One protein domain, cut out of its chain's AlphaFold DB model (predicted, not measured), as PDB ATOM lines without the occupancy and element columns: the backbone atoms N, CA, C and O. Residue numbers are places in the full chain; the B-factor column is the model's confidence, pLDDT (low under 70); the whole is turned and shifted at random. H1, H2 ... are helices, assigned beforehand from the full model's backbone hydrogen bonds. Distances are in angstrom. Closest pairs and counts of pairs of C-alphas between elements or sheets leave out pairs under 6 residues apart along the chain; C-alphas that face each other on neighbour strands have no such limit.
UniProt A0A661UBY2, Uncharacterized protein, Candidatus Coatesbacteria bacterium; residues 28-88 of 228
ATOM      1  N   MET A  28     129.686 107.720  76.021       80.19
ATOM      2  CA  MET A  28     130.540 106.843  76.803       80.19
ATOM      3  C   MET A  28     129.685 106.007  77.757       80.19
ATOM      4  O   MET A  28     128.865 106.545  78.498       80.19
ATOM      5  N   THR A  29     129.868 104.688  77.742       86.50
ATOM      6  CA  THR A  29     129.088 103.775  78.593       86.50
ATOM      7  C   THR A  29     129.802 103.481  79.913       86.50
ATOM      8  O   THR A  29     131.012 103.661  80.043       86.50
ATOM      9  N   VAL A  30     129.065 102.970  80.904       85.50
ATOM     10  CA  VAL A  30     129.636 102.531  82.194       85.50
ATOM     11  C   VAL A  30     130.707 101.450  81.988       85.50
ATOM     12  O   VAL A  30     131.751 101.480  82.635       85.50
ATOM     13  N   SER A  31     130.497 100.542  81.029       86.50
ATOM     14  CA  SER A  31     131.472  99.497  80.687       86.50
ATOM     15  C   SER A  31     132.786 100.080  80.162       86.50
ATOM     16  O   SER A  31     133.853  99.567  80.479       86.50
ATOM     17  N   GLU A  32     132.734 101.172  79.401       87.06
ATOM     18  CA  GLU A  32     133.941 101.836  78.898       87.06
ATOM     19  C   GLU A  32     134.735 102.528  80.001       87.06
ATOM     20  O   GLU A  32     135.966 102.552  79.947       87.06
ATOM     21  N   VAL A  33     134.047 103.076  81.006       88.44
ATOM     22  CA  VAL A  33     134.698 103.638  82.195       88.44
ATOM     23  C   VAL A  33     135.460 102.541  82.938       88.44
ATOM     24  O   VAL A  33     136.635 102.723  83.265       88.44
ATOM     25  N   ILE A  34     134.821 101.385  83.142       90.69
ATOM     26  CA  ILE A  34     135.442 100.217  83.778       90.69
ATOM     27  C   ILE A  34     136.651  99.739  82.961       90.69
ATOM     28  O   ILE A  34     137.720  99.508  83.523       90.69
ATOM     29  N   ASP A  35     136.523  99.652  81.637       92.06
ATOM     30  CA  ASP A  35     137.612  99.221  80.758       92.06
ATOM     31  C   ASP A  35     138.805 100.180  80.775       92.06
ATOM     32  O   ASP A  35     139.954  99.732  80.789       92.06
ATOM     33  N   LEU A  36     138.569 101.495  80.768       90.06
ATOM     34  CA  LEU A  36     139.645 102.484  80.871       90.06
ATOM     35  C   LEU A  36     140.377 102.370  82.205       90.06
ATOM     36  O   LEU A  36     141.609 102.393  82.228       90.06
ATOM     37  N   TYR A  37     139.633 102.192  83.294       92.31
ATOM     38  CA  TYR A  37     140.221 102.012  84.614       92.31
ATOM     39  C   TYR A  37     141.039 100.718  84.706       92.31
ATOM     40  O   TYR A  37     142.195 100.749  85.124       92.31
ATOM     41  N   LYS A  38     140.505  99.593  84.211       91.12
ATOM     42  CA  LYS A  38     141.224  98.306  84.142       91.12
ATOM     43  C   LYS A  38     142.473  98.366  83.262       91.12
ATOM     44  O   LYS A  38     143.443  97.659  83.525       91.12
ATOM     45  N   LYS A  39     142.484  99.226  82.240       92.75
ATOM     46  CA  LYS A  39     143.665  99.512  81.406       92.75
ATOM     47  C   LYS A  39     144.695 100.419  82.092       92.75
ATOM     48  O   LYS A  39     145.719 100.724  81.485       92.75
ATOM     49  N   GLY A  40     144.450 100.834  83.336       91.31
ATOM     50  CA  GLY A  40     145.364 101.652  84.128       91.31
ATOM     51  C   GLY A  40     145.264 103.149  83.844       91.31
ATOM     52  O   GLY A  40     146.195 103.886  84.169       91.31
ATOM     53  N   ALA A  41     144.173 103.622  83.230       91.56
ATOM     54  CA  ALA A  41     143.943 105.056  83.113       91.56
ATOM     55  C   ALA A  41     143.735 105.660  84.511       91.56
ATOM     56  O   ALA A  41     142.905 105.190  85.291       91.56
ATOM     57  N   GLY A  42     144.492 106.713  84.823       90.75
ATOM     58  CA  GLY A  42     144.318 107.457  86.066       90.75
ATOM     59  C   GLY A  42     142.933 108.102  86.140       90.75
ATOM     60  O   GLY A  42     142.360 108.477  85.117       90.75
ATOM     61  N   VAL A  43     142.413 108.266  87.357       90.00
ATOM     62  CA  VAL A  43     141.075 108.828  87.606       90.00
ATOM     63  C   VAL A  43     140.888 110.176  86.906       90.00
ATOM     64  O   VAL A  43     139.881 110.370  86.233       90.00
ATOM     65  N   ASP A  44     141.888 111.057  86.965       90.25
ATOM     66  CA  ASP A  44     141.838 112.381  86.329       90.25
ATOM     67  C   ASP A  44     141.696 112.302  84.800       90.25
ATOM     68  O   ASP A  44     141.007 113.114  84.187       90.25
ATOM     69  N   VAL A  45     142.303 111.289  84.172       91.56
ATOM     70  CA  VAL A  45     142.209 111.059  82.721       91.56
ATOM     71  C   VAL A  45     140.813 110.575  82.349       91.56
ATOM     72  O   VAL A  45     140.254 111.001  81.337       91.56
ATOM     73  N   ILE A  46     140.232 109.701  83.171       91.69
ATOM     74  CA  ILE A  46     138.870 109.202  82.971       91.69
ATOM     75  C   ILE A  46     137.869 110.346  83.140       91.69
ATOM     76  O   ILE A  46     137.013 110.523  82.278       91.69
ATOM     77  N   VAL A  47     138.023 111.164  84.186       91.31
ATOM     78  CA  VAL A  47     137.220 112.375  84.406       91.31
ATOM     79  C   VAL A  47     137.304 113.286  83.187       91.31
ATOM     80  O   VAL A  47     136.273 113.549  82.577       91.31
ATOM     81  N   ALA A  48     138.510 113.672  82.756       88.06
ATOM     82  CA  ALA A  48     138.710 114.527  81.584       88.06
ATOM     83  C   ALA A  48     138.084 113.943  80.305       88.06
ATOM     84  O   ALA A  48     137.539 114.677  79.482       88.06
ATOM     85  N   THR A  49     138.121 112.617  80.145       87.81
ATOM     86  CA  THR A  49     137.498 111.921  79.009       87.81
ATOM     87  C   THR A  49     135.974 111.999  79.065       87.81
ATOM     88  O   THR A  49     135.344 112.234  78.033       87.81
ATOM     89  N   ILE A  50     135.382 111.839  80.252       88.94
ATOM     90  CA  ILE A  50     133.942 112.010  80.476       88.94
ATOM     91  C   ILE A  50     133.522 113.449  80.152       88.94
ATOM     92  O   ILE A  50     132.514 113.643  79.475       88.94
ATOM     93  N   GLU A  51     134.300 114.454  80.575       87.69
ATOM     94  CA  GLU A  51     133.983 115.864  80.297       87.69
ATOM     95  C   GLU A  51     134.079 116.187  78.808       87.69
ATOM     96  O   GLU A  51     133.193 116.829  78.254       87.69
ATOM     97  N   ALA A  52     135.143 115.718  78.150       84.56
ATOM     98  CA  ALA A  52     135.382 115.975  76.735       84.56
ATOM     99  C   ALA A  52     134.316 115.345  75.828       84.56
ATOM    100  O   ALA A  52     134.092 115.828  74.718       84.56
ATOM    101  N   ARG A  53     133.680 114.259  76.283       83.56
ATOM    102  CA  ARG A  53     132.630 113.543  75.549       83.56
ATOM    103  C   ARG A  53     131.213 113.951  75.947       83.56
ATOM    104  O   ARG A  53     130.282 113.415  75.359       83.56
ATOM    105  N   ASP A  54     131.068 114.850  76.921       81.38
ATOM    106  CA  ASP A  54     129.782 115.238  77.514       81.38
ATOM    107  C   ASP A  54     128.914 114.019  77.880       81.38
ATOM    108  O   ASP A  54     127.723 113.948  77.589       81.38
ATOM    109  N   ALA A  55     129.550 112.993  78.457       82.81
ATOM    110  CA  ALA A  55     128.886 111.720  78.695       82.81
ATOM    111  C   ALA A  55     127.925 111.796  79.890       82.81
ATOM    112  O   ALA A  55     128.320 112.131  81.010       82.81
ATOM    113  N   GLU A  56     126.671 111.414  79.653       83.62
ATOM    114  CA  GLU A  56     125.639 111.291  80.681       83.62
ATOM    115  C   GLU A  56     125.470 109.828  81.117       83.62
ATOM    116  O   GLU A  56     125.345 108.927  80.284       83.62
ATOM    117  N   PHE A  57     125.403 109.580  82.430       83.00
ATOM    118  CA  PHE A  57     125.289 108.223  82.977       83.00
ATOM    119  C   PHE A  57     123.975 108.006  83.721       83.00
ATOM    120  O   PHE A  57     123.705 108.632  84.739       83.00
ATOM    121  N   VAL A  58     123.161 107.056  83.262       83.19
ATOM    122  CA  VAL A  58     122.022 106.534  84.030       83.19
ATOM    123  C   VAL A  58     122.541 105.432  84.954       83.19
ATOM    124  O   VAL A  58     122.672 104.299  84.510       83.19
ATOM    125  N   LEU A  59     122.863 105.750  86.208       84.19
ATOM    126  CA  LEU A  59     123.317 104.743  87.174       84.19
ATOM    127  C   LEU A  59     122.163 104.285  88.066       84.19
ATOM    128  O   LEU A  59     121.491 105.109  88.685       84.19
ATOM    129  N   THR A  60     121.948 102.973  88.135       87.12
ATOM    130  CA  THR A  60     121.084 102.336  89.138       87.12
ATOM    131  C   THR A  60     121.896 101.929  90.372       87.12
ATOM    132  O   THR A  60     123.129 101.914  90.339       87.12
ATOM    133  N   SER A  61     121.226 101.564  91.471       85.56
ATOM    134  CA  SER A  61     121.901 101.051  92.675       85.56
ATOM    135  C   SER A  61     122.784  99.833  92.378       85.56
ATOM    136  O   SER A  61     123.893  99.741  92.901       85.56
ATOM    137  N   ASP A  62     122.333  98.942  91.491       85.81
ATOM    138  CA  ASP A  62     123.091  97.755  91.081       85.81
ATOM    139  C   ASP A  62     124.354  98.129  90.292       85.81
ATOM    140  O   ASP A  62     125.392  97.485  90.440       85.81
ATOM    141  N   ASP A  63     124.306  99.195  89.486       87.12
ATOM    142  CA  ASP A  63     125.473  99.678  88.738       87.12
ATOM    143  C   ASP A  63     126.527 100.290  89.665       87.12
ATOM    144  O   ASP A  63     127.723 100.082  89.466       87.12
ATOM    145  N   ILE A  64     126.094 101.001  90.709       87.69
ATOM    146  CA  ILE A  64     126.989 101.563  91.730       87.69
ATOM    147  C   ILE A  64     127.706 100.442  92.491       87.69
ATOM    148  O   ILE A  64     128.915 100.524  92.716       87.69
ATOM    149  N   ILE A  65     126.981  99.379  92.853       89.44
ATOM    150  CA  ILE A  65     127.562  98.206  93.517       89.44
ATOM    151  C   ILE A  65     128.602  97.550  92.603       89.44
ATOM    152  O   ILE A  65     129.733  97.339  93.039       89.44
ATOM    153  N   LYS A  66     128.279  97.327  91.322       88.94
ATOM    154  CA  LYS A  66     129.224  96.764  90.344       88.94
ATOM    155  C   LYS A  66     130.472  97.624  90.164       88.94
ATOM    156  O   LYS A  66     131.575  97.093  90.136       88.94
ATOM    157  N   LEU A  67     130.331  98.948  90.069       90.19
ATOM    158  CA  LEU A  67     131.478  99.857  89.960       90.19
ATOM    159  C   LEU A  67     132.411  99.728  91.169       90.19
ATOM    160  O   LEU A  67     133.631  99.679  91.010       90.19
ATOM    161  N   ARG A  68     131.842  99.614  92.371       90.62
ATOM    162  CA  ARG A  68     132.612  99.414  93.600       90.62
ATOM    163  C   ARG A  68     133.302  98.048  93.637       90.62
ATOM    164  O   ARG A  68     134.464  97.975  94.026       90.62
ATOM    165  N   GLU A  69     132.615  96.986  93.221       91.50
ATOM    166  CA  GLU A  69     133.185  95.633  93.116       91.50
ATOM    167  C   GLU A  69     134.342  95.569  92.110       91.50
ATOM    168  O   GLU A  69     135.332  94.880  92.346       91.50
ATOM    169  N   GLU A  70     134.264  96.352  91.035       91.00
ATOM    170  CA  GLU A  70     135.318  96.495  90.025       91.00
ATOM    171  C   GLU A  70     136.490  97.389  90.479       91.00
ATOM    172  O   GLU A  70     137.426  97.647  89.718       91.00
ATOM    173  N   GLY A  71     136.468  97.859  91.732       91.25
ATOM    174  CA  GLY A  71     137.542  98.644  92.339       91.25
ATOM    175  C   GLY A  71     137.612 100.091  91.855       91.25
ATOM    176  O   GLY A  71     138.644 100.742  92.045       91.25
ATOM    177  N   ILE A  72     136.543 100.596  91.230       93.12
ATOM    178  CA  ILE A  72     136.433 101.995  90.816       93.12
ATOM    179  C   ILE A  72     136.341 102.863  92.077       93.12
ATOM    180  O   ILE A  72     135.532 102.578  92.964       93.12
ATOM    181  N   PRO A  73     137.153 103.923  92.197       89.69
ATOM    182  CA  PRO A  73     137.181 104.724  93.406       89.69
ATOM    183  C   PRO A  73     135.911 105.576  93.538       89.69
ATOM    184  O   PRO A  73     135.373 106.094  92.558       89.69
ATOM    185  N   GLU A  74     135.442 105.741  94.777       88.12
ATOM    186  CA  GLU A  74     134.154 106.376  95.100       88.12
ATOM    187  C   GLU A  74     134.035 107.805  94.538       88.12
ATOM    188  O   GLU A  74     132.965 108.221  94.103       88.12
ATOM    189  N   ASN A  75     135.142 108.550  94.474       89.19
ATOM    190  CA  ASN A  75     135.165 109.900  93.906       89.19
ATOM    191  C   ASN A  75     134.791 109.927  92.412       89.19
ATOM    192  O   ASN A  75     134.119 110.860  91.972       89.19
ATOM    193  N   LEU A  76     135.182 108.908  91.642       89.38
ATOM    194  CA  LEU A  76     134.815 108.774  90.234       89.38
ATOM    195  C   LEU A  76     133.340 108.376  90.082       89.38
ATOM    196  O   LEU A  76     132.653 108.907  89.213       89.38
ATOM    197  N   ILE A  77     132.829 107.514  90.964       90.00
ATOM    198  CA  ILE A  77     131.410 107.129  90.986       90.00
ATOM    199  C   ILE A  77     130.531 108.359  91.267       90.00
ATOM    200  O   ILE A  77     129.592 108.632  90.522       90.00
ATOM    201  N   VAL A  78     130.875 109.158  92.283       87.94
ATOM    202  CA  VAL A  78     130.172 110.413  92.613       87.94
ATOM    203  C   VAL A  78     130.207 111.401  91.445       87.94
ATOM    204  O   VAL A  78     129.202 112.056  91.152       87.94
ATOM    205  N   PHE A  79     131.338 111.492  90.743       87.12
ATOM    206  CA  PHE A  79     131.447 112.316  89.544       87.12
ATOM    207  C   PHE A  79     130.496 111.846  88.433       87.12
ATOM    208  O   PHE A  79     129.774 112.664  87.864       87.12
ATOM    209  N   MET A  80     130.428 110.537  88.162       87.88
ATOM    210  CA  MET A  80     129.505 109.974  87.167       87.88
ATOM    211  C   MET A  80     128.034 110.219  87.531       87.88
ATOM    212  O   MET A  80     127.242 110.549  86.652       87.88
ATOM    213  N   ILE A  81     127.674 110.119  88.817       88.38
ATOM    214  CA  ILE A  81     126.319 110.433  89.307       88.38
ATOM    215  C   ILE A  81     125.990 111.913  89.070       88.38
ATOM    216  O   ILE A  81     124.911 112.249  88.586       88.38
ATOM    217  N   SER A  82     126.943 112.804  89.353       83.12
ATOM    218  CA  SER A  82     126.764 114.257  89.232       83.12
ATOM    219  C   SER A  82     126.571 114.730  87.786       83.12
ATOM    220  O   SER A  82     126.098 115.843  87.558       83.12
ATOM    221  N   ARG A  83     126.919 113.897  86.797       81.25
ATOM    222  CA  ARG A  83     126.782 114.204  85.368       81.25
ATOM    223  C   ARG A  83     125.369 114.015  84.821       81.25
ATOM    224  O   ARG A  83     125.100 114.483  83.720       81.25
ATOM    225  N   LYS A  84     124.446 113.392  85.563       62.38
ATOM    226  CA  LYS A  84     123.117 113.058  85.041       62.38
ATOM    227  C   LYS A  84     121.985 113.832  85.714       62.38
ATOM    228  O   LYS A  84     121.485 113.426  86.754       62.38
ATOM    229  N   SER A  85     121.518 114.893  85.052       47.94
ATOM    230  CA  SER A  85     120.106 115.316  85.077       47.94
ATOM    231  C   SER A  85     119.844 116.411  84.032       47.94
ATOM    232  O   SER A  85     119.705 117.592  84.353       47.94
ATOM    233  N   LYS A  86     119.793 116.035  82.749       44.12
ATOM    234  CA  LYS A  86     119.143 116.858  81.714       44.12
ATOM    235  C   LYS A  86     118.262 116.061  80.747       44.12
ATOM    236  O   LYS A  86     117.817 116.607  79.740       44.12
ATOM    237  N   SER A  87     117.933 114.806  81.070       39.50
ATOM    238  CA  SER A  87     116.811 114.132  80.413       39.50
ATOM    239  C   SER A  87     115.507 114.646  81.019       39.50
ATOM    240  O   SER A  87     115.367 114.656  82.242       39.50
ATOM    241  N   ALA A  88     114.583 115.083  80.164       36.69
ATOM    242  CA  ALA A  88     113.255 115.580  80.512       36.69
ATOM    243  C   ALA A  88     112.561 114.727  81.597       36.69
ATOM    244  O   ALA A  88     112.756 113.506  81.619       36.69
TER     245      ALA A  88
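This is residues 28 to 88 of the 228 residues of an uncharacterized protein of Candidatus Coatesbacteria bacterium (UniProt A0A661UBY2). Two helical hairpins, H1 with H2 and H3 with H4, pack side by side so that the four helices stand in a ring in the order H1, H2, H4, H3, with the H1 to H3 side only loosely closed. Residues 53 to 60 cross one end of the ring from the first hairpin to the second, and at that same end residues 84 to 88 run out beyond H4 as a tail that adds to the longest axis. The printed part has 61 residues with four named helices, H1 to H4 along the chain, and no named strand; the class is all helix. The whole is compact, with a radius of gyration of the C-alphas of 10.8 A and spans of 35 by 26 by 17 A.

H1, residues 30 to 38, and H2, residues 43 to 52, form a helical hairpin over a tight link and touch, with their closest C-alphas, those of Val 33 and Ile 46, 7.0 A apart. They run opposite ways at a steep tilt of 38 degrees, only just past shallow. H3, residues 61 to 69, is close to H1 but not clearly touching, with 7.4 A between the closest C-alphas, those of Ile 34 and Leu 67; the two run the same way at a shallow tilt of 9 degrees. H4, residues 74 to 82, forms the second helical hairpin with H3. These two only just touch, with 3 pairs of C-alphas within 8 A, the closest being Ile 64 and Ile 77 at 7.1 A, and run opposite ways at a shallow tilt of 29 degrees. H2 and H4 also only just touch, with 3 such pairs; their closest C-alphas, those of Val 43 and Leu 76, are 6.8 A apart, and they run the same way at a shallow tilt of 13 degrees. H1 and H4 are apart, as are H2 and H3. The helix packing is only just mostly aligned, with 2 of 3 touching pairs at a shallow tilt. In H1, H2, H3 and H4 every O i to N i+4 pair is within hydrogen-bond range.

H1 begins at C-alpha 30, (129.636, 102.531, 82.194), and measures 12.5 A from first to last C-alpha. H2, the longest helix by residues, measures 14.2 A and ends at C-alpha 52, (135.382, 115.975, 76.735). H3 measures 12.5 A. H4 measures 12.3 A and ends at C-alpha 82, (126.764, 114.257, 89.232).

The two C-alphas farthest apart are those of Gly 40 and Ala 88, at 35.2 A. The printed part has no cut and no long link; the link from H3 to H4 is tight, and that from H2 to H3, 8 residues, is short. The mean pLDDT of the printed part is 84.6, and residues 84 to 88 of this model are under 70.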